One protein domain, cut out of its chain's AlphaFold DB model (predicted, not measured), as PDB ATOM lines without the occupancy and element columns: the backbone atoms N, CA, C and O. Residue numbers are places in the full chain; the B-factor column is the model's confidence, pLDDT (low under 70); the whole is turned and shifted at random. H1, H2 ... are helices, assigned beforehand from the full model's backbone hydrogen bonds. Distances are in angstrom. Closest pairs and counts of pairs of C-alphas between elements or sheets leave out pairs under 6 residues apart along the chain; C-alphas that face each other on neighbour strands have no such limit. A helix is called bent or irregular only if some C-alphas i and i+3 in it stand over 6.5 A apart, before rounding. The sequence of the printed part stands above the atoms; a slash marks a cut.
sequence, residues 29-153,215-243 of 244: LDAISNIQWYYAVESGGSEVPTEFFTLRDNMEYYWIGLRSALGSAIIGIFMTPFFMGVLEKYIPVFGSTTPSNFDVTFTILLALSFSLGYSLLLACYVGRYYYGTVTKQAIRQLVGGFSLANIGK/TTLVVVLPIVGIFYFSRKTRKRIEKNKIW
ATOM      1  N   LEU A  29     155.200  -1.414 -33.874       81.69
ATOM      2  CA  LEU A  29     154.569  -1.041 -32.610       81.69
ATOM      3  C   LEU A  29     153.316  -1.882 -32.358       81.69
ATOM      4  O   LEU A  29     153.166  -2.399 -31.260       81.69
ATOM      5  N   ASP A  30     152.502  -2.120 -33.389       82.62
ATOM      6  CA  ASP A  30     151.340  -3.013 -33.297       82.62
ATOM      7  C   ASP A  30     151.769  -4.449 -32.963       82.62
ATOM      8  O   ASP A  30     151.171  -5.099 -32.111       82.62
ATOM      9  N   ALA A  31     152.850  -4.937 -33.585       82.12
ATOM     10  CA  ALA A  31     153.406  -6.255 -33.283       82.12
ATOM     11  C   ALA A  31     153.896  -6.360 -31.829       82.12
ATOM     12  O   ALA A  31     153.664  -7.376 -31.175       82.12
ATOM     13  N   ILE A  32     154.544  -5.315 -31.303       84.06
ATOM     14  CA  ILE A  32     154.985  -5.252 -29.903       84.06
ATOM     15  C   ILE A  32     153.774  -5.208 -28.962       84.06
ATOM     16  O   ILE A  32     153.770  -5.926 -27.965       84.06
ATOM     17  N   SER A  33     152.741  -4.425 -29.274       84.25
ATOM     18  CA  SER A  33     151.501  -4.366 -28.490       84.25
ATOM     19  C   SER A  33     150.786  -5.720 -28.450       84.25
ATOM     20  O   SER A  33     150.375  -6.167 -27.381       84.25
ATOM     21  N   ASN A  34     150.718  -6.432 -29.578       81.38
ATOM     22  CA  ASN A  34     150.147  -7.780 -29.627       81.38
ATOM     23  C   ASN A  34     150.966  -8.773 -28.786       81.38
ATOM     24  O   ASN A  34     150.398  -9.561 -28.035       81.38
ATOM     25  N   ILE A  35     152.302  -8.691 -28.837       83.88
ATOM     26  CA  ILE A  35     153.208  -9.473 -27.974       83.88
ATOM     27  C   ILE A  35     152.943  -9.196 -26.485       83.88
ATOM     28  O   ILE A  35     152.937 -10.127 -25.683       83.88
ATOM     29  N   GLN A  36     152.702  -7.938 -26.101       83.75
ATOM     30  CA  GLN A  36     152.369  -7.579 -24.718       83.75
ATOM     31  C   GLN A  36     151.033  -8.172 -24.276       83.75
ATOM     32  O   GLN A  36     150.920  -8.653 -23.147       83.75
ATOM     33  N   TRP A  37     150.035  -8.158 -25.160       81.56
ATOM     34  CA  TRP A  37     148.732  -8.743 -24.879       81.56
ATOM     35  C   TRP A  37     148.823 -10.262 -24.700       81.56
ATOM     36  O   TRP A  37     148.346 -10.778 -23.690       81.56
ATOM     37  N   TYR A  38     149.521 -10.973 -25.598       79.81
ATOM     38  CA  TYR A  38     149.759 -12.415 -25.444       79.81
ATOM     39  C   TYR A  38     150.478 -12.739 -24.139       79.81
ATOM     40  O   TYR A  38     150.063 -13.645 -23.420       79.81
ATOM     41  N   TYR A  39     151.490 -11.948 -23.779       80.25
ATOM     42  CA  TYR A  39     152.165 -12.095 -22.498       80.25
ATOM     43  C   TYR A  39     151.210 -11.917 -21.311       80.25
ATOM     44  O   TYR A  39     151.281 -12.691 -20.359       80.25
ATOM     45  N   ALA A  40     150.315 -10.924 -21.333       80.69
ATOM     46  CA  ALA A  40     149.348 -10.700 -20.256       80.69
ATOM     47  C   ALA A  40     148.377 -11.886 -20.097       80.69
ATOM     48  O   ALA A  40     148.102 -12.302 -18.975       80.69
ATOM     49  N   VAL A  41     147.925 -12.473 -21.209       77.62
ATOM     50  CA  VAL A  41     147.042 -13.651 -21.202       77.62
ATOM     51  C   VAL A  41     147.783 -14.905 -20.718       77.62
ATOM     52  O   VAL A  41     147.307 -15.581 -19.809       77.62
ATOM     53  N   GLU A  42     148.975 -15.184 -21.260       77.44
ATOM     54  CA  GLU A  42     149.772 -16.369 -20.899       77.44
ATOM     55  C   GLU A  42     150.326 -16.283 -19.463       77.44
ATOM     56  O   GLU A  42     150.476 -17.301 -18.787       77.44
ATOM     57  N   SER A  43     150.631 -15.079 -18.961       73.94
ATOM     58  CA  SER A  43     151.049 -14.879 -17.562       73.94
ATOM     59  C   SER A  43     149.889 -14.944 -16.567       73.94
ATOM     60  O   SER A  43     150.128 -15.286 -15.410       73.94
ATOM     61  N   GLY A  44     148.654 -14.690 -17.012       71.00
ATOM     62  CA  GLY A  44     147.432 -14.821 -16.214       71.00
ATOM     63  C   GLY A  44     146.940 -16.261 -16.014       71.00
ATOM     64  O   GLY A  44     145.922 -16.456 -15.360       71.00
ATOM     65  N   GLY A  45     147.642 -17.265 -16.554       62.72
ATOM     66  CA  GLY A  45     147.331 -18.688 -16.356       62.72
ATOM     67  C   GLY A  45     146.450 -19.324 -17.433       62.72
ATOM     68  O   GLY A  45     146.205 -20.526 -17.374       62.72
ATOM     69  N   SER A  46     146.024 -18.561 -18.442       63.16
ATOM     70  CA  SER A  46     145.323 -19.108 -19.604       63.16
ATOM     71  C   SER A  46     146.336 -19.659 -20.608       63.16
ATOM     72  O   SER A  46     147.116 -18.904 -21.192       63.16
ATOM     73  N   GLU A  47     146.327 -20.974 -20.831       58.69
ATOM     74  CA  GLU A  47     147.071 -21.573 -21.940       58.69
ATOM     75  C   GLU A  47     146.415 -21.147 -23.253       58.69
ATOM     76  O   GLU A  47     145.309 -21.575 -23.576       58.69
ATOM     77  N   VAL A  48     147.077 -20.264 -24.005       60.66
ATOM     78  CA  VAL A  48     146.653 -19.924 -25.364       60.66
ATOM     79  C   VAL A  48     147.005 -21.116 -26.259       60.66
ATOM     80  O   VAL A  48     148.196 -21.424 -26.387       60.66
ATOM     81  N   PRO A  49     146.025 -21.800 -26.885       57.56
ATOM     82  CA  PRO A  49     146.318 -22.910 -27.779       57.56
ATOM     83  C   PRO A  49     147.257 -22.461 -28.896       57.56
ATOM     84  O   PRO A  49     147.042 -21.425 -29.527       57.56
ATOM     85  N   THR A  50     148.284 -23.260 -29.181       58.84
ATOM     86  CA  THR A  50     149.267 -22.987 -30.245       58.84
ATOM     87  C   THR A  50     148.633 -22.820 -31.627       58.84
ATOM     88  O   THR A  50     149.226 -22.205 -32.508       58.84
ATOM     89  N   GLU A  51     147.414 -23.325 -31.806       57.66
ATOM     90  CA  GLU A  51     146.603 -23.228 -33.022       57.66
ATOM     91  C   GLU A  51     146.081 -21.809 -33.300       57.66
ATOM     92  O   GLU A  51     145.799 -21.485 -34.453       57.66
ATOM     93  N   PHE A  52     146.021 -20.931 -32.287       55.12
ATOM     94  CA  PHE A  52     145.711 -19.511 -32.493       55.12
ATOM     95  C   PHE A  52     146.821 -18.768 -33.237       55.12
ATOM     96  O   PHE A  52     146.566 -17.713 -33.809       55.12
ATOM     97  N   PHE A  53     148.048 -19.299 -33.237       60.97
ATOM     98  CA  PHE A  53     149.173 -18.696 -33.934       60.97
ATOM     99  C   PHE A  53     149.399 -19.403 -35.266       60.97
ATOM    100  O   PHE A  53     150.221 -20.314 -35.400       60.97
ATOM    101  N   THR A  54     148.641 -18.991 -36.278       68.62
ATOM    102  CA  THR A  54     148.687 -19.649 -37.582       68.62
ATOM    103  C   THR A  54     150.050 -19.444 -38.259       68.62
ATOM    104  O   THR A  54     150.813 -18.518 -37.960       68.62
ATOM    105  N   LEU A  55     150.396 -20.301 -39.226       63.94
ATOM    106  CA  LEU A  55     151.588 -20.099 -40.069       63.94
ATOM    107  C   LEU A  55     151.576 -18.728 -40.764       63.94
ATOM    108  O   LEU A  55     152.630 -18.138 -40.999       63.94
ATOM    109  N   ARG A  56     150.383 -18.196 -41.044       68.94
ATOM    110  CA  ARG A  56     150.211 -16.860 -41.603       68.94
ATOM    111  C   ARG A  56     150.656 -15.780 -40.623       68.94
ATOM    112  O   ARG A  56     151.421 -14.907 -41.019       68.94
ATOM    113  N   ASP A  57     150.253 -15.875 -39.361       72.25
ATOM    114  CA  ASP A  57     150.652 -14.905 -38.337       72.25
ATOM    115  C   ASP A  57     152.171 -14.940 -38.136       72.25
ATOM    116  O   ASP A  57     152.820 -13.896 -38.138       72.25
ATOM    117  N   ASN A  58     152.776 -16.136 -38.110       78.06
ATOM    118  CA  ASN A  58     154.236 -16.297 -38.089       78.06
ATOM    119  C   ASN A  58     154.933 -15.526 -39.222       78.06
ATOM    120  O   ASN A  58     155.913 -14.817 -38.980       78.06
ATOM    121  N   MET A  59     154.434 -15.663 -40.454       81.44
ATOM    122  CA  MET A  59     154.977 -14.952 -41.610       81.44
ATOM    123  C   MET A  59     154.758 -13.441 -41.518       81.44
ATOM    124  O   MET A  59     155.628 -12.682 -41.940       81.44
ATOM    125  N   GLU A  60     153.639 -12.986 -40.953       85.44
ATOM    126  CA  GLU A  60     153.357 -11.560 -40.765       85.44
ATOM    127  C   GLU A  60     154.347 -10.927 -39.764       85.44
ATOM    128  O   GLU A  60     154.984  -9.927 -40.104       85.44
ATOM    129  N   TYR A  61     154.602 -11.544 -38.599       84.88
ATOM    130  CA  TYR A  61     155.643 -11.072 -37.662       84.88
ATOM    131  C   TYR A  61     157.036 -11.069 -38.295       84.88
ATOM    132  O   TYR A  61     157.811 -10.126 -38.101       84.88
ATOM    133  N   TYR A  62     157.342 -12.090 -39.096       87.19
ATOM    134  CA  TYR A  62     158.589 -12.163 -39.847       87.19
ATOM    135  C   TYR A  62     158.721 -11.000 -40.848       87.19
ATOM    136  O   TYR A  62     159.748 -10.317 -40.881       87.19
ATOM    137  N   TRP A  63     157.666 -10.699 -41.614       88.31
ATOM    138  CA  TRP A  63     157.642  -9.584 -42.571       88.31
ATOM    139  C   TRP A  63     157.743  -8.218 -41.904       88.31
ATOM    140  O   TRP A  63     158.389  -7.323 -42.447       88.31
ATOM    141  N   ILE A  64     157.145  -8.043 -40.728       88.06
ATOM    142  CA  ILE A  64     157.255  -6.798 -39.959       88.06
ATOM    143  C   ILE A  64     158.694  -6.598 -39.476       88.06
ATOM    144  O   ILE A  64     159.248  -5.504 -39.623       88.06
ATOM    145  N   GLY A  65     159.331  -7.658 -38.969       86.81
ATOM    146  CA  GLY A  65     160.748  -7.643 -38.600       86.81
ATOM    147  C   GLY A  65     161.652  -7.318 -39.791       86.81
ATOM    148  O   GLY A  65     162.566  -6.505 -39.679       86.81
ATOM    149  N   LEU A  66     161.349  -7.883 -40.961       89.50
ATOM    150  CA  LEU A  66     162.082  -7.605 -42.193       89.50
ATOM    151  C   LEU A  66     161.927  -6.134 -42.627       89.50
ATOM    152  O   LEU A  66     162.915  -5.419 -42.783       89.50
ATOM    153  N   ARG A  67     160.686  -5.656 -42.789       88.88
ATOM    154  CA  ARG A  67     160.377  -4.297 -43.281       88.88
ATOM    155  C   ARG A  67     160.964  -3.205 -42.402       88.88
ATOM    156  O   ARG A  67     161.463  -2.205 -42.909       88.88
ATOM    157  N   SER A  68     160.913  -3.407 -41.094       83.94
ATOM    158  CA  SER A  68     161.424  -2.438 -40.130       83.94
ATOM    159  C   SER A  68     162.949  -2.275 -40.170       83.94
ATOM    160  O   SER A  68     163.439  -1.163 -39.983       83.94
ATOM    161  N   ALA A  69     163.700  -3.334 -40.487       86.69
ATOM    162  CA  ALA A  69     165.149  -3.251 -40.688       86.69
ATOM    163  C   ALA A  69     165.554  -2.794 -42.100       86.69
ATOM    164  O   ALA A  69     166.654  -2.276 -42.280       86.69
ATOM    165  N   LEU A  70     164.696  -2.953 -43.112       85.69
ATOM    166  CA  LEU A  70     165.021  -2.540 -44.482       85.69
ATOM    167  C   LEU A  70     165.150  -1.017 -44.632       85.69
ATOM    168  O   LEU A  70     166.055  -0.548 -45.321       85.69
ATOM    169  N   GLY A  71     164.292  -0.237 -43.965       80.50
ATOM    170  CA  GLY A  71     164.372   1.229 -44.023       80.50
ATOM    171  C   GLY A  71     165.705   1.765 -43.486       80.50
ATOM    172  O   GLY A  71     166.340   2.614 -44.109       80.50
ATOM    173  N   SER A  72     166.174   1.208 -42.367       79.19
ATOM    174  CA  SER A  72     167.476   1.542 -41.780       79.19
ATOM    175  C   SER A  72     168.657   0.976 -42.543       79.19
ATOM    176  O   SER A  72     169.697   1.630 -42.618       79.19
ATOM    177  N   ALA A  73     168.492  -0.187 -43.168       82.00
ATOM    178  CA  ALA A  73     169.505  -0.777 -44.022       82.00
ATOM    179  C   ALA A  73     169.885   0.137 -45.189       82.00
ATOM    180  O   ALA A  73     171.069   0.388 -45.391       82.00
ATOM    181  N   ILE A  74     168.896   0.650 -45.927       83.25
ATOM    182  CA  ILE A  74     169.139   1.474 -47.121       83.25
ATOM    183  C   ILE A  74     169.907   2.740 -46.745       83.25
ATOM    184  O   ILE A  74     170.963   3.011 -47.312       83.25
ATOM    185  N   ILE A  75     169.417   3.482 -45.749       83.56
ATOM    186  CA  ILE A  75     170.067   4.715 -45.283       83.56
ATOM    187  C   ILE A  75     171.486   4.408 -44.787       83.56
ATOM    188  O   ILE A  75     172.427   5.122 -45.129       83.56
ATOM    189  N   GLY A  76     171.659   3.315 -44.039       83.62
ATOM    190  CA  GLY A  76     172.957   2.886 -43.528       83.62
ATOM    191  C   GLY A  76     173.971   2.582 -44.630       83.62
ATOM    192  O   GLY A  76     175.116   3.015 -44.524       83.62
ATOM    193  N   ILE A  77     173.568   1.901 -45.705       86.38
ATOM    194  CA  ILE A  77     174.456   1.564 -46.831       86.38
ATOM    195  C   ILE A  77     175.004   2.830 -47.501       86.38
ATOM    196  O   ILE A  77     176.190   2.910 -47.801       86.38
ATOM    197  N   PHE A  78     174.171   3.848 -47.715       85.81
ATOM    198  CA  PHE A  78     174.643   5.076 -48.356       85.81
ATOM    199  C   PHE A  78     175.437   5.971 -47.407       85.81
ATOM    200  O   PHE A  78     176.395   6.599 -47.841       85.81
ATOM    201  N   MET A  79     175.080   6.013 -46.121       85.31
ATOM    202  CA  MET A  79     175.740   6.887 -45.145       85.31
ATOM    203  C   MET A  79     177.064   6.329 -44.608       85.31
ATOM    204  O   MET A  79     177.949   7.102 -44.252       85.31
ATOM    205  N   THR A  80     177.242   5.006 -44.568       87.44
ATOM    206  CA  THR A  80     178.477   4.380 -44.058       87.44
ATOM    207  C   THR A  80     179.760   4.894 -44.729       87.44
ATOM    208  O   THR A  80     180.661   5.286 -43.988       87.44
ATOM    209  N   PRO A  81     179.880   4.966 -46.072       86.62
ATOM    210  CA  PRO A  81     181.094   5.491 -46.702       86.62
ATOM    211  C   PRO A  81     181.357   6.963 -46.377       86.62
ATOM    212  O   PRO A  81     182.513   7.364 -46.303       86.62
ATOM    213  N   PHE A  82     180.325   7.768 -46.103       83.94
ATOM    214  CA  PHE A  82     180.534   9.137 -45.624       83.94
ATOM    215  C   PHE A  82     181.144   9.145 -44.223       83.94
ATOM    216  O   PHE A  82     182.124   9.846 -43.992       83.94
ATOM    217  N   PHE A  83     180.622   8.335 -43.299       83.38
ATOM    218  CA  PHE A  83     181.180   8.245 -41.947       83.38
ATOM    219  C   PHE A  83     182.603   7.682 -41.935       83.38
ATOM    220  O   PHE A  83     183.452   8.196 -41.212       83.38
ATOM    221  N   MET A  84     182.898   6.684 -42.767       84.69
ATOM    222  CA  MET A  84     184.262   6.168 -42.899       84.69
ATOM    223  C   MET A  84     185.198   7.182 -43.558       84.69
ATOM    224  O   MET A  84     186.338   7.318 -43.129       84.69
ATOM    225  N   GLY A  85     184.706   7.970 -44.516       80.88
ATOM    226  CA  GLY A  85     185.462   9.069 -45.114       80.88
ATOM    227  C   GLY A  85     185.852  10.154 -44.108       80.88
ATOM    228  O   GLY A  85     186.911  10.763 -44.243       80.88
ATOM    229  N   VAL A  86     185.041  10.371 -43.070       81.69
ATOM    230  CA  VAL A  86     185.406  11.232 -41.933       81.69
ATOM    231  C   VAL A  86     186.521  10.599 -41.102       81.69
ATOM    232  O   VAL A  86     187.501  11.265 -40.774       81.69
ATOM    233  N   LEU A  87     186.394   9.309 -40.775       78.88
ATOM    234  CA  LEU A  87     187.383   8.590 -39.964       78.88
ATOM    235  C   LEU A  87     188.750   8.496 -40.657       78.88
ATOM    236  O   LEU A  87     189.784   8.586 -39.996       78.88
ATOM    237  N   GLU A  88     188.759   8.392 -41.984       79.00
ATOM    238  CA  GLU A  88     189.968   8.383 -42.813       79.00
ATOM    239  C   GLU A  88     190.465   9.781 -43.210       79.00
ATOM    240  O   GLU A  88     191.430   9.897 -43.959       79.00
ATOM    241  N   LYS A  89     189.875  10.850 -42.652       79.25
ATOM    242  CA  LYS A  89     190.299  12.253 -42.845       79.25
ATOM    243  C   LYS A  89     190.068  12.816 -44.253       79.25
ATOM    244  O   LYS A  89     190.546  13.907 -44.559       79.25
ATOM    245  N   TYR A  90     189.297  12.126 -45.092       71.69
ATOM    246  CA  TYR A  90     188.909  12.606 -46.422       71.69
ATOM    247  C   TYR A  90     187.764  13.622 -46.384       71.69
ATOM    248  O   TYR A  90     187.639  14.441 -47.296       71.69
ATOM    249  N   ILE A  91     186.922  13.572 -45.347       69.94
ATOM    250  CA  ILE A  91     185.793  14.487 -45.148       69.94
ATOM    251  C   ILE A  91     185.995  15.235 -43.821       69.94
ATOM    252  O   ILE A  91     186.024  14.593 -42.770       69.94
ATOM    253  N   PRO A  92     186.127  16.576 -43.831       67.69
ATOM    254  CA  PRO A  92     186.281  17.343 -42.603       67.69
ATOM    255  C   PRO A  92     184.985  17.344 -41.792       67.69
ATOM    256  O   PRO A  92     183.894  17.535 -42.334       67.69
ATOM    257  N   VAL A  93     185.115  17.201 -40.477       64.94
ATOM    258  CA  VAL A  93     184.008  17.319 -39.522       64.94
ATOM    259  C   VAL A  93     184.327  18.444 -38.547       64.94
ATOM    260  O   VAL A  93     185.470  18.631 -38.138       64.94
ATOM    261  N   PHE A  94     183.322  19.281 -38.282       70.19
ATOM    262  CA  PHE A  94     183.455  20.525 -37.511       70.19
ATOM    263  C   PHE A  94     184.548  21.487 -38.023       70.19
ATOM    264  O   PHE A  94     185.163  22.216 -37.254       70.19
ATOM    265  N   GLY A  95     184.774  21.517 -39.341       63.84
ATOM    266  CA  GLY A  95     185.695  22.464 -39.981       63.84
ATOM    267  C   GLY A  95     187.177  22.089 -39.892       63.84
ATOM    268  O   GLY A  95     188.008  22.839 -40.398       63.84
ATOM    269  N   SER A  96     187.517  20.931 -39.316       68.25
ATOM    270  CA  SER A  96     188.888  20.418 -39.272       68.25
ATOM    271  C   SER A  96     189.014  19.089 -40.030       68.25
ATOM    272  O   SER A  96     188.104  18.260 -40.028       68.25
ATOM    273  N   THR A  97     190.140  18.887 -40.719       64.88
ATOM    274  CA  THR A  97     190.492  17.627 -41.410       64.88
ATOM    275  C   THR A  97     191.229  16.645 -40.499       64.88
ATOM    276  O   THR A  97     191.508  15.515 -40.891       64.88
ATOM    277  N   THR A  98     191.556  17.057 -39.273       71.69
ATOM    278  CA  THR A  98     192.177  16.209 -38.253       71.69
ATOM    279  C   THR A  98     191.141  15.934 -37.168       71.69
ATOM    280  O   THR A  98     191.001  16.736 -36.250       71.69
ATOM    281  N   PRO A  99     190.373  14.834 -37.279       70.81
ATOM    282  CA  PRO A  99     189.294  14.571 -36.345       70.81
ATOM    283  C   PRO A  99     189.868  14.370 -34.938       70.81
ATOM    284  O   PRO A  99     190.774  13.558 -34.731       70.81
ATOM    285  N   SER A 100     189.341  15.122 -33.973       80.88
ATOM    286  CA  SER A 100     189.602  14.912 -32.550       80.88
ATOM    287  C   SER A 100     189.002  13.576 -32.093       80.88
ATOM    288  O   SER A 100     188.070  13.053 -32.704       80.88
ATOM    289  N   ASN A 101     189.469  13.033 -30.965       80.19
ATOM    290  CA  ASN A 101     188.878  11.833 -30.353       80.19
ATOM    291  C   ASN A 101     187.367  11.993 -30.095       80.19
ATOM    292  O   ASN A 101     186.608  11.022 -30.167       80.19
ATOM    293  N   PHE A 102     186.930  13.224 -29.809       82.25
ATOM    294  CA  PHE A 102     185.515  13.558 -29.682       82.25
ATOM    295  C   PHE A 102     184.776  13.415 -31.017       82.25
ATOM    296  O   PHE A 102     183.743  12.751 -31.060       82.25
ATOM    297  N   ASP A 103     185.333  13.953 -32.103       80.00
ATOM    298  CA  ASP A 103     184.729  13.906 -33.439       80.00
ATOM    299  C   ASP A 103     184.596  12.461 -33.918       80.00
ATOM    300  O   ASP A 103     183.523  12.050 -34.345       80.00
ATOM    301  N   VAL A 104     185.648  11.657 -33.729       79.50
ATOM    302  CA  VAL A 104     185.649  10.216 -34.029       79.50
ATOM    303  C   VAL A 104     184.529   9.499 -33.275       79.50
ATOM    304  O   VAL A 104     183.748   8.755 -33.871       79.50
ATOM    305  N   THR A 105     184.414   9.738 -31.967       83.38
ATOM    306  CA  THR A 105     183.389   9.094 -31.135       83.38
ATOM    307  C   THR A 105     181.987   9.538 -31.545       83.38
ATOM    308  O   THR A 105     181.086   8.708 -31.663       83.38
ATOM    309  N   PHE A 106     181.799  10.831 -31.810       83.44
ATOM    310  CA  PHE A 106     180.530  11.391 -32.255       83.44
ATOM    311  C   PHE A 106     180.103  10.820 -33.612       83.44
ATOM    312  O   PHE A 106     178.965  10.379 -33.758       83.44
ATOM    313  N   THR A 107     181.017  10.744 -34.582       82.38
ATOM    314  CA  THR A 107     180.766  10.159 -35.906       82.38
ATOM    315  C   THR A 107     180.388   8.681 -35.807       82.38
ATOM    316  O   THR A 107     179.411   8.263 -36.425       82.38
ATOM    317  N   ILE A 108     181.099   7.897 -34.987       82.38
ATOM    318  CA  ILE A 108     180.780   6.479 -34.764       82.38
ATOM    319  C   ILE A 108     179.408   6.331 -34.096       82.38
ATOM    320  O   ILE A 108     178.592   5.524 -34.542       82.38
ATOM    321  N   LEU A 109     179.118   7.118 -33.056       84.38
ATOM    322  CA  LEU A 109     177.817   7.090 -32.386       84.38
ATOM    323  C   LEU A 109     176.685   7.456 -33.343       84.38
ATOM    324  O   LEU A 109     175.657   6.783 -33.343       84.38
ATOM    325  N   LEU A 110     176.872   8.471 -34.187       83.38
ATOM    326  CA  LEU A 110     175.870   8.895 -35.159       83.38
ATOM    327  C   LEU A 110     175.638   7.808 -36.215       83.38
ATOM    328  O   LEU A 110     174.486   7.443 -36.457       83.38
ATOM    329  N   ALA A 111     176.706   7.202 -36.744       81.69
ATOM    330  CA  ALA A 111     176.626   6.085 -37.687       81.69
ATOM    331  C   ALA A 111     175.883   4.868 -37.107       81.69
ATOM    332  O   ALA A 111     175.102   4.203 -37.793       81.69
ATOM    333  N   LEU A 112     176.105   4.579 -35.824       82.06
ATOM    334  CA  LEU A 112     175.519   3.429 -35.143       82.06
ATOM    335  C   LEU A 112     174.120   3.687 -34.585       82.06
ATOM    336  O   LEU A 112     173.354   2.735 -34.434       82.06
ATOM    337  N   SER A 113     173.780   4.940 -34.281       82.12
ATOM    338  CA  SER A 113     172.576   5.330 -33.537       82.12
ATOM    339  C   SER A 113     171.293   4.725 -34.112       82.12
ATOM    340  O   SER A 113     170.516   4.113 -33.379       82.12
ATOM    341  N   PHE A 114     171.103   4.819 -35.430       76.19
ATOM    342  CA  PHE A 114     169.893   4.337 -36.093       76.19
ATOM    343  C   PHE A 114     169.773   2.807 -36.050       76.19
ATOM    344  O   PHE A 114     168.701   2.256 -35.797       76.19
ATOM    345  N   SER A 115     170.895   2.115 -36.244       78.19
ATOM    346  CA  SER A 115     170.961   0.652 -36.285       78.19
ATOM    347  C   SER A 115     170.849   0.036 -34.886       78.19
ATOM    348  O   SER A 115     170.086  -0.907 -34.665       78.19
ATOM    349  N   LEU A 116     171.596   0.585 -33.923       81.81
ATOM    350  CA  LEU A 116     171.632   0.106 -32.543       81.81
ATOM    351  C   LEU A 116     170.382   0.494 -31.763       81.81
ATOM    352  O   LEU A 116     169.910  -0.318 -30.975       81.81
ATOM    353  N   GLY A 117     169.821   1.685 -31.980       81.25
ATOM    354  CA  GLY A 117     168.613   2.125 -31.280       81.25
ATOM    355  C   GLY A 117     167.460   1.147 -31.492       81.25
ATOM    356  O   GLY A 117     166.837   0.686 -30.537       81.25
ATOM    357  N   TYR A 118     167.247   0.731 -32.740       79.19
ATOM    358  CA  TYR A 118     166.220  -0.247 -33.075       79.19
ATOM    359  C   TYR A 118     166.509  -1.635 -32.481       79.19
ATOM    360  O   TYR A 118     165.639  -2.281 -31.891       79.19
ATOM    361  N   SER A 119     167.762  -2.074 -32.583       83.12
ATOM    362  CA  SER A 119     168.234  -3.331 -32.008       83.12
ATOM    363  C   SER A 119     168.047  -3.396 -30.486       83.12
ATOM    364  O   SER A 119     167.664  -4.437 -29.953       83.12
ATOM    365  N   LEU A 120     168.303  -2.286 -29.791       84.25
ATOM    366  CA  LEU A 120     168.138  -2.140 -28.347       84.25
ATOM    367  C   LEU A 120     166.666  -2.124 -27.944       84.25
ATOM    368  O   LEU A 120     166.313  -2.740 -26.940       84.25
ATOM    369  N   LEU A 121     165.800  -1.469 -28.723       82.56
ATOM    370  CA  LEU A 121     164.355  -1.498 -28.489       82.56
ATOM    371  C   LEU A 121     163.825  -2.934 -28.541       82.56
ATOM    372  O   LEU A 121     163.163  -3.365 -27.597       82.56
ATOM    373  N   LEU A 122     164.188  -3.704 -29.571       82.88
ATOM    374  CA  LEU A 122     163.840  -5.126 -29.642       82.88
ATOM    375  C   LEU A 122     164.422  -5.915 -28.459       82.88
ATOM    376  O   LEU A 122     163.697  -6.649 -27.792       82.88
ATOM    377  N   ALA A 123     165.706  -5.733 -28.146       82.12
ATOM    378  CA  ALA A 123     166.372  -6.437 -27.050       82.12
ATOM    379  C   ALA A 123     165.695  -6.198 -25.684       82.12
ATOM    380  O   ALA A 123     165.429  -7.144 -24.940       82.12
ATOM    381  N   CYS A 124     165.422  -4.934 -25.351       75.81
ATOM    382  CA  CYS A 124     164.975  -4.514 -24.026       75.81
ATOM    383  C   CYS A 124     163.463  -4.603 -23.826       75.81
ATOM    384  O   CYS A 124     163.032  -5.008 -22.745       75.81
ATOM    385  N   TYR A 125     162.659  -4.200 -24.815       76.50
ATOM    386  CA  TYR A 125     161.202  -4.235 -24.680       76.50
ATOM    387  C   TYR A 125     160.679  -5.643 -24.910       76.50
ATOM    388  O   TYR A 125     160.019  -6.195 -24.038       76.50
ATOM    389  N   VAL A 126     161.026  -6.259 -26.039       79.00
ATOM    390  CA  VAL A 126     160.468  -7.560 -26.424       79.00
ATOM    391  C   VAL A 126     161.018  -8.689 -25.544       79.00
ATOM    392  O   VAL A 126     160.276  -9.586 -25.151       79.00
ATOM    393  N   GLY A 127     162.289  -8.609 -25.130       75.62
ATOM    394  CA  GLY A 127     162.917  -9.615 -24.265       75.62
ATOM    395  C   GLY A 127     162.263  -9.791 -22.889       75.62
ATOM    396  O   GLY A 127     162.320 -10.882 -22.323       75.62
ATOM    397  N   ARG A 128     161.612  -8.753 -22.343       76.06
ATOM    398  CA  ARG A 128     160.916  -8.832 -21.041       76.06
ATOM    399  C   ARG A 128     159.661  -9.696 -21.096       76.06
ATOM    400  O   ARG A 128     159.342 -10.337 -20.096       76.06
ATOM    401  N   TYR A 129     159.009  -9.741 -22.255       77.88
ATOM    402  CA  TYR A 129     157.766 -10.471 -22.502       77.88
ATOM    403  C   TYR A 129     158.006 -11.903 -23.006       77.88
ATOM    404  O   TYR A 129     157.083 -12.563 -23.461       77.88
ATOM    405  N   TYR A 130     159.242 -12.411 -22.937       76.88
ATOM    406  CA  TYR A 130     159.593 -13.753 -23.408       76.88
ATOM    407  C   TYR A 130     159.093 -14.853 -22.448       76.88
ATOM    408  O   TYR A 130     159.865 -15.475 -21.715       76.88
ATOM    409  N   TYR A 131     157.784 -15.086 -22.438       77.00
ATOM    410  CA  TYR A 131     157.095 -16.072 -21.604       77.00
ATOM    411  C   TYR A 131     155.964 -16.737 -22.399       77.00
ATOM    412  O   TYR A 131     155.463 -16.130 -23.328       77.00
ATOM    413  N   GLY A 132     155.605 -17.982 -22.075       73.56
ATOM    414  CA  GLY A 132     154.606 -18.745 -22.841       73.56
ATOM    415  C   GLY A 132     155.123 -19.315 -24.169       73.56
ATOM    416  O   GLY A 132     156.332 -19.303 -24.421       73.56
ATOM    417  N   THR A 133     154.240 -19.892 -24.980       76.81
ATOM    418  CA  THR A 133     154.594 -20.569 -26.243       76.81
ATOM    419  C   THR A 133     154.336 -19.649 -27.429       76.81
ATOM    420  O   THR A 133     155.220 -19.473 -28.272       76.81
ATOM    421  N   VAL A 134     153.175 -18.988 -27.444       78.19
ATOM    422  CA  VAL A 134     152.760 -18.092 -28.531       78.19
ATOM    423  C   VAL A 134     153.646 -16.850 -28.561       78.19
ATOM    424  O   VAL A 134     154.201 -16.502 -29.607       78.19
ATOM    425  N   THR A 135     153.886 -16.232 -27.401       81.06
ATOM    426  CA  THR A 135     154.717 -15.025 -27.329       81.06
ATOM    427  C   THR A 135     156.166 -15.317 -27.736       81.06
ATOM    428  O   THR A 135     156.757 -14.573 -28.517       81.06
ATOM    429  N   LYS A 136     156.751 -16.446 -27.308       83.62
ATOM    430  CA  LYS A 136     158.115 -16.835 -27.728       83.62
ATOM    431  C   LYS A 136     158.221 -17.060 -29.231       83.62
ATOM    432  O   LYS A 136     159.234 -16.687 -29.828       83.62
ATOM    433  N   GLN A 137     157.201 -17.669 -29.832       83.31
ATOM    434  CA  GLN A 137     157.161 -17.912 -31.266       83.31
ATOM    435  C   GLN A 137     157.069 -16.595 -32.046       83.31
ATOM    436  O   GLN A 137     157.893 -16.374 -32.936       83.31
ATOM    437  N   ALA A 138     156.180 -15.678 -31.647       83.62
ATOM    438  CA  ALA A 138     156.073 -14.342 -32.238       83.62
ATOM    439  C   ALA A 138     157.407 -13.576 -32.187       83.62
ATOM    440  O   ALA A 138     157.874 -13.048 -33.198       83.62
ATOM    441  N   ILE A 139     158.072 -13.587 -31.027       87.06
ATOM    442  CA  ILE A 139     159.370 -12.929 -30.828       87.06
ATOM    443  C   ILE A 139     160.449 -13.551 -31.719       87.06
ATOM    444  O   ILE A 139     161.225 -12.829 -32.345       87.06
ATOM    445  N   ARG A 140     160.501 -14.885 -31.807       87.62
ATOM    446  CA  ARG A 140     161.490 -15.589 -32.634       87.62
ATOM    447  C   ARG A 140     161.331 -15.245 -34.114       87.62
ATOM    448  O   ARG A 140     162.340 -15.011 -34.774       87.62
ATOM    449  N   GLN A 141     160.099 -15.174 -34.621       88.62
ATOM    450  CA  GLN A 141     159.853 -14.785 -36.012       88.62
ATOM    451  C   GLN A 141     160.187 -13.314 -36.265       88.62
ATOM    452  O   GLN A 141     160.856 -13.004 -37.248       88.62
ATOM    453  N   LEU A 142     159.810 -12.414 -35.353       89.81
ATOM    454  CA  LEU A 142     160.121 -10.987 -35.463       89.81
ATOM    455  C   LEU A 142     161.639 -10.739 -35.513       89.81
ATOM    456  O   LEU A 142     162.138 -10.055 -36.408       89.81
ATOM    457  N   VAL A 143     162.388 -11.338 -34.581       90.06
ATOM    458  CA  VAL A 143     163.856 -11.231 -34.520       90.06
ATOM    459  C   VAL A 143     164.511 -11.938 -35.700       90.06
ATOM    460  O   VAL A 143     165.511 -11.446 -36.219       90.06
ATOM    461  N   GLY A 144     163.948 -13.060 -36.156       89.00
ATOM    462  CA  GLY A 144     164.403 -13.762 -37.352       89.00
ATOM    463  C   GLY A 144     164.304 -12.891 -38.604       89.00
ATOM    464  O   GLY A 144     165.274 -12.795 -39.353       89.00
ATOM    465  N   GLY A 145     163.175 -12.204 -38.798       89.31
ATOM    466  CA  GLY A 145     162.972 -11.281 -39.920       89.31
ATOM    467  C   GLY A 145     163.904 -10.074 -39.849       89.31
ATOM    468  O   GLY A 145     164.563  -9.734 -40.831       89.31
ATOM    469  N   PHE A 146     164.036  -9.481 -38.659       90.31
ATOM    470  CA  PHE A 146     164.977  -8.387 -38.410       90.31
ATOM    471  C   PHE A 146     166.429  -8.795 -38.696       90.31
ATOM    472  O   PHE A 146     167.177  -8.063 -39.347       90.31
ATOM    473  N   SER A 147     166.830  -9.983 -38.244       91.38
ATOM    474  CA  SER A 147     168.177 -10.510 -38.464       91.38
ATOM    475  C   SER A 147     168.418 -10.796 -39.941       91.38
ATOM    476  O   SER A 147     169.465 -10.413 -40.456       91.38
ATOM    477  N   LEU A 148     167.447 -11.385 -40.654       92.50
ATOM    478  CA  LEU A 148     167.584 -11.634 -42.090       92.50
ATOM    479  C   LEU A 148     167.757 -10.327 -42.868       92.50
ATOM    480  O   LEU A 148     168.650 -10.252 -43.705       92.50
ATOM    481  N   ALA A 149     166.962  -9.292 -42.588       91.25
ATOM    482  CA  ALA A 149     167.111  -8.003 -43.267       91.25
ATOM    483  C   ALA A 149     168.505  -7.389 -43.033       91.25
ATOM    484  O   ALA A 149     169.128  -6.887 -43.969       91.25
ATOM    485  N   ASN A 150     169.029  -7.479 -41.806       90.50
ATOM    486  CA  ASN A 150     170.372  -6.993 -41.479       90.50
ATOM    487  C   ASN A 150     171.502  -7.854 -42.078       90.50
ATOM    488  O   ASN A 150     172.562  -7.337 -42.415       90.50
ATOM    489  N   ILE A 151     171.300  -9.155 -42.259       92.06
ATOM    490  CA  ILE A 151     172.264 -10.009 -42.963       92.06
ATOM    491  C   ILE A 151     172.210  -9.723 -44.471       92.06
ATOM    492  O   ILE A 151     173.244  -9.555 -45.115       92.06
ATOM    493  N   GLY A 152     171.007  -9.583 -45.031       91.75
ATOM    494  CA  GLY A 152     170.787  -9.236 -46.432       91.75
ATOM    495  C   GLY A 152     171.420  -7.896 -46.805       91.75
ATOM    496  O   GLY A 152     172.127  -7.817 -47.810       91.75
ATOM    497  N   LYS A 153     171.260  -6.858 -45.967       90.12
ATOM    498  CA  LYS A 153     171.920  -5.560 -46.200       90.12
ATOM    499  C   LYS A 153     173.441  -5.678 -46.196       90.12
ATOM    500  O   LYS A 153     174.087  -4.979 -46.964       90.12
ATOM    501  N   THR A 215     176.767  -4.975 -38.336       90.69
ATOM    502  CA  THR A 215     175.718  -5.975 -38.553       90.69
ATOM    503  C   THR A 215     175.807  -7.093 -37.524       90.69
ATOM    504  O   THR A 215     174.784  -7.457 -36.943       90.69
ATOM    505  N   THR A 216     177.011  -7.596 -37.235       90.94
ATOM    506  CA  THR A 216     177.213  -8.602 -36.187       90.94
ATOM    507  C   THR A 216     176.701  -8.100 -34.841       90.94
ATOM    508  O   THR A 216     175.925  -8.798 -34.192       90.94
ATOM    509  N   LEU A 217     177.050  -6.871 -34.447       90.12
ATOM    510  CA  LEU A 217     176.559  -6.279 -33.201       90.12
ATOM    511  C   LEU A 217     175.029  -6.178 -33.180       90.12
ATOM    512  O   LEU A 217     174.403  -6.636 -32.230       90.12
ATOM    513  N   VAL A 218     174.419  -5.648 -34.242       89.81
ATOM    514  CA  VAL A 218     172.961  -5.458 -34.350       89.81
ATOM    515  C   VAL A 218     172.185  -6.780 -34.321       89.81
ATOM    516  O   VAL A 218     171.071  -6.822 -33.811       89.81
ATOM    517  N   VAL A 219     172.744  -7.871 -34.844       90.56
ATOM    518  CA  VAL A 219     172.085  -9.190 -34.825       90.56
ATOM    519  C   VAL A 219     172.278  -9.898 -33.480       90.56
ATOM    520  O   VAL A 219     171.348 -10.522 -32.971       90.56
ATOM    521  N   VAL A 220     173.459  -9.782 -32.867       90.44
ATOM    522  CA  VAL A 220     173.769 -10.443 -31.588       90.44
ATOM    523  C   VAL A 220     173.030  -9.790 -30.419       90.44
ATOM    524  O   VAL A 220     172.523 -10.489 -29.540       90.44
ATOM    525  N   LEU A 221     172.924  -8.461 -30.408       90.12
ATOM    526  CA  LEU A 221     172.337  -7.696 -29.306       90.12
ATOM    527  C   LEU A 221     170.894  -8.123 -28.944       90.12
ATOM    528  O   LEU A 221     170.659  -8.397 -27.765       90.12
ATOM    529  N   PRO A 222     169.926  -8.263 -29.875       87.31
ATOM    530  CA  PRO A 222     168.574  -8.693 -29.532       87.31
ATOM    531  C   PRO A 222     168.541 -10.140 -29.040       87.31
ATOM    532  O   PRO A 222     167.794 -10.435 -28.111       87.31
ATOM    533  N   ILE A 223     169.381 -11.027 -29.582       86.94
ATOM    534  CA  ILE A 223     169.462 -12.431 -29.155       86.94
ATOM    535  C   ILE A 223     169.943 -12.514 -27.700       86.94
ATOM    536  O   ILE A 223     169.299 -13.150 -26.861       86.94
ATOM    537  N   VAL A 224     171.040 -11.823 -27.379       87.81
ATOM    538  CA  VAL A 224     171.595 -11.773 -26.019       87.81
ATOM    539  C   VAL A 224     170.634 -11.068 -25.063       87.81
ATOM    540  O   VAL A 224     170.417 -11.545 -23.948       87.81
ATOM    541  N   GLY A 225     170.011  -9.972 -25.499       84.69
ATOM    542  CA  GLY A 225     169.022  -9.235 -24.720       84.69
ATOM    543  C   GLY A 225     167.826 -10.101 -24.336       84.69
ATOM    544  O   GLY A 225     167.500 -10.209 -23.156       84.69
ATOM    545  N   ILE A 226     167.225 -10.797 -25.301       84.94
ATOM    546  CA  ILE A 226     166.108 -11.717 -25.052       84.94
ATOM    547  C   ILE A 226     166.526 -12.833 -24.097       84.94
ATOM    548  O   ILE A 226     165.792 -13.156 -23.161       84.94
ATOM    549  N   PHE A 227     167.724 -13.394 -24.262       84.62
ATOM    550  CA  PHE A 227     168.223 -14.423 -23.357       84.62
ATOM    551  C   PHE A 227     168.391 -13.903 -21.920       84.62
ATOM    552  O   PHE A 227     167.923 -14.535 -20.969       84.62
ATOM    553  N   TYR A 228     168.996 -12.727 -21.751       85.56
ATOM    554  CA  TYR A 228     169.195 -12.091 -20.449       85.56
ATOM    555  C   TYR A 228     167.866 -11.731 -19.767       85.56
ATOM    556  O   TYR A 228     167.647 -12.074 -18.598       85.56
ATOM    557  N   PHE A 229     166.950 -11.082 -20.490       81.00
ATOM    558  CA  PHE A 229     165.657 -10.673 -19.945       81.00
ATOM    559  C   PHE A 229     164.729 -11.864 -19.690       81.00
ATOM    560  O   PHE A 229     164.084 -11.881 -18.643       81.00
ATOM    561  N   SER A 230     164.739 -12.905 -20.530       76.38
ATOM    562  CA  SER A 230     163.932 -14.111 -20.288       76.38
ATOM    563  C   SER A 230     164.312 -14.811 -18.980       76.38
ATOM    564  O   SER A 230     163.433 -15.196 -18.207       76.38
ATOM    565  N   ARG A 231     165.614 -14.903 -18.664       80.62
ATOM    566  CA  ARG A 231     166.096 -15.453 -17.386       80.62
ATOM    567  C   ARG A 231     165.596 -14.635 -16.199       80.62
ATOM    568  O   ARG A 231     165.209 -15.202 -15.180       80.62
ATOM    569  N   LYS A 232     165.593 -13.305 -16.321       80.25
ATOM    570  CA  LYS A 232     165.106 -12.404 -15.269       80.25
ATOM    571  C   LYS A 232     163.592 -12.525 -15.076       80.25
ATOM    572  O   LYS A 232     163.141 -12.558 -13.933       80.25
ATOM    573  N   THR A 233     162.826 -12.618 -16.161       74.81
ATOM    574  CA  THR A 233     161.367 -12.790 -16.123       74.81
ATOM    575  C   THR A 233     160.989 -14.138 -15.513       74.81
ATOM    576  O   THR A 233     160.168 -14.180 -14.602       74.81
ATOM    577  N   ARG A 234     161.663 -15.227 -15.904       73.75
ATOM    578  CA  ARG A 234     161.427 -16.562 -15.337       73.75
ATOM    579  C   ARG A 234     161.645 -16.603 -13.822       73.75
ATOM    580  O   ARG A 234     160.765 -17.058 -13.102       73.75
ATOM    581  N   LYS A 235     162.746 -16.021 -13.331       77.62
ATOM    582  CA  LYS A 235     163.018 -15.905 -11.886       77.62
ATOM    583  C   LYS A 235     161.947 -15.109 -11.130       77.62
ATOM    584  O   LYS A 235     161.678 -15.402  -9.971       77.62
ATOM    585  N   ARG A 236     161.347 -14.085 -11.754       73.94
ATOM    586  CA  ARG A 236     160.253 -13.309 -11.141       73.94
ATOM    587  C   ARG A 236     158.970 -14.124 -11.029       73.94
ATOM    588  O   ARG A 236     158.329 -14.077  -9.990       73.94
ATOM    589  N   ILE A 237     158.628 -14.872 -12.072       72.56
ATOM    590  CA  ILE A 237     157.421 -15.706 -12.094       72.56
ATOM    591  C   ILE A 237     157.557 -16.872 -11.108       72.56
ATOM    592  O   ILE A 237     156.631 -17.133 -10.351       72.56
ATOM    593  N   GLU A 238     158.725 -17.519 -11.057       74.19
ATOM    594  CA  GLU A 238     159.025 -18.556 -10.059       74.19
ATOM    595  C   GLU A 238     158.932 -18.005  -8.632       74.19
ATOM    596  O   GLU A 238     158.351 -18.656  -7.773       74.19
ATOM    597  N   LYS A 239     159.430 -16.783  -8.389       72.56
ATOM    598  CA  LYS A 239     159.273 -16.128  -7.088       72.56
ATOM    599  C   LYS A 239     157.800 -15.913  -6.753       72.56
ATOM    600  O   LYS A 239     157.416 -16.276  -5.655       72.56
ATOM    601  N   ASN A 240     156.993 -15.369  -7.662       68.75
ATOM    602  CA  ASN A 240     155.573 -15.099  -7.400       68.75
ATOM    603  C   ASN A 240     154.776 -16.377  -7.093       68.75
ATOM    604  O   ASN A 240     154.005 -16.368  -6.149       68.75
ATOM    605  N   LYS A 241     155.058 -17.493  -7.778       64.50
ATOM    606  CA  LYS A 241     154.440 -18.801  -7.488       64.50
ATOM    607  C   LYS A 241     154.784 -19.391  -6.115       64.50
ATOM    608  O   LYS A 241     154.159 -20.359  -5.716       64.50
ATOM    609  N   ILE A 242     155.819 -18.889  -5.439       66.00
ATOM    610  CA  ILE A 242     156.174 -19.316  -4.075       66.00
ATOM    611  C   ILE A 242     155.354 -18.538  -3.024       66.00
ATOM    612  O   ILE A 242     155.291 -18.965  -1.875       66.00
ATOM    613  N   TRP A 243     154.752 -17.400  -3.395       54.06
ATOM    614  CA  TRP A 243     153.971 -16.544  -2.488       54.06
ATOM    615  C   TRP A 243     152.449 -16.648  -2.684       54.06
ATOM    616  O   TRP A 243     151.731 -16.060  -1.878       54.06
TER     617      TRP A 243
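Overview. This is residues 29 to 153 and 215 to 243 of the 244 residues of an uncharacterized protein of Deltaproteobacteria bacterium ADurb.BinA014 (UniProt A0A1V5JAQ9). Five long helices make a loose up-and-down bundle, H3b and H4 in its middle, with the hairpin of H2 and H3a reaching out at one end. Residues 238 to 243 of H5 stick out. The printed part has 154 residues with five named helices, in the order H1, H2, H3, H4, H5 along the chain, which hold 126 of them, and no named strand; the class is all helix, and the whole is loose, with a radius of gyration of the C-alphas of 19.4 A and spans of 62 by 37 by 21 A.

Arrangement. H1, residues 29 to 43, touches H4, residues 134 to 153, with C-alphas 35 and 135 closest, 5.8 A. H2, residues 55 to 87, only just irregular (C-alphas 78 and 81 6.7 A apart), touches H4, closest C-alphas 65 and 146, 4.3 A. H3, residues 101 to 129, one helix by its hydrogen bonds, is bent: C-alphas 111 and 114 are 7.1 A apart, between arms H3a, residues 101 to 111, and H3b, residues 114 to 129. H3b touches H5, residues 215 to 243, closest C-alphas 127 and 226, 3.9 A. Every O i to N i+4 pair is within hydrogen-bond range in H1, H3a and H4; 24 of 29 in H2, 9 of 12 in H3b, 22 of 25 in H5.

Along the chain. C-alpha 29 is at (154.569, -1.041, -32.610), C-alpha 243 at (153.971, -16.544, -2.488). H2 is 45.9 A long, H5 43.4 A.

Size, cuts and confidence. Residues 154 to 214 are not printed, an 8.5 A gap between C-alphas. Links H1 to H2 and H2 to H3 are long. Residues 45 to 56, 91 to 93, 95 to 97 and 240 to 243 have pLDDT under 70.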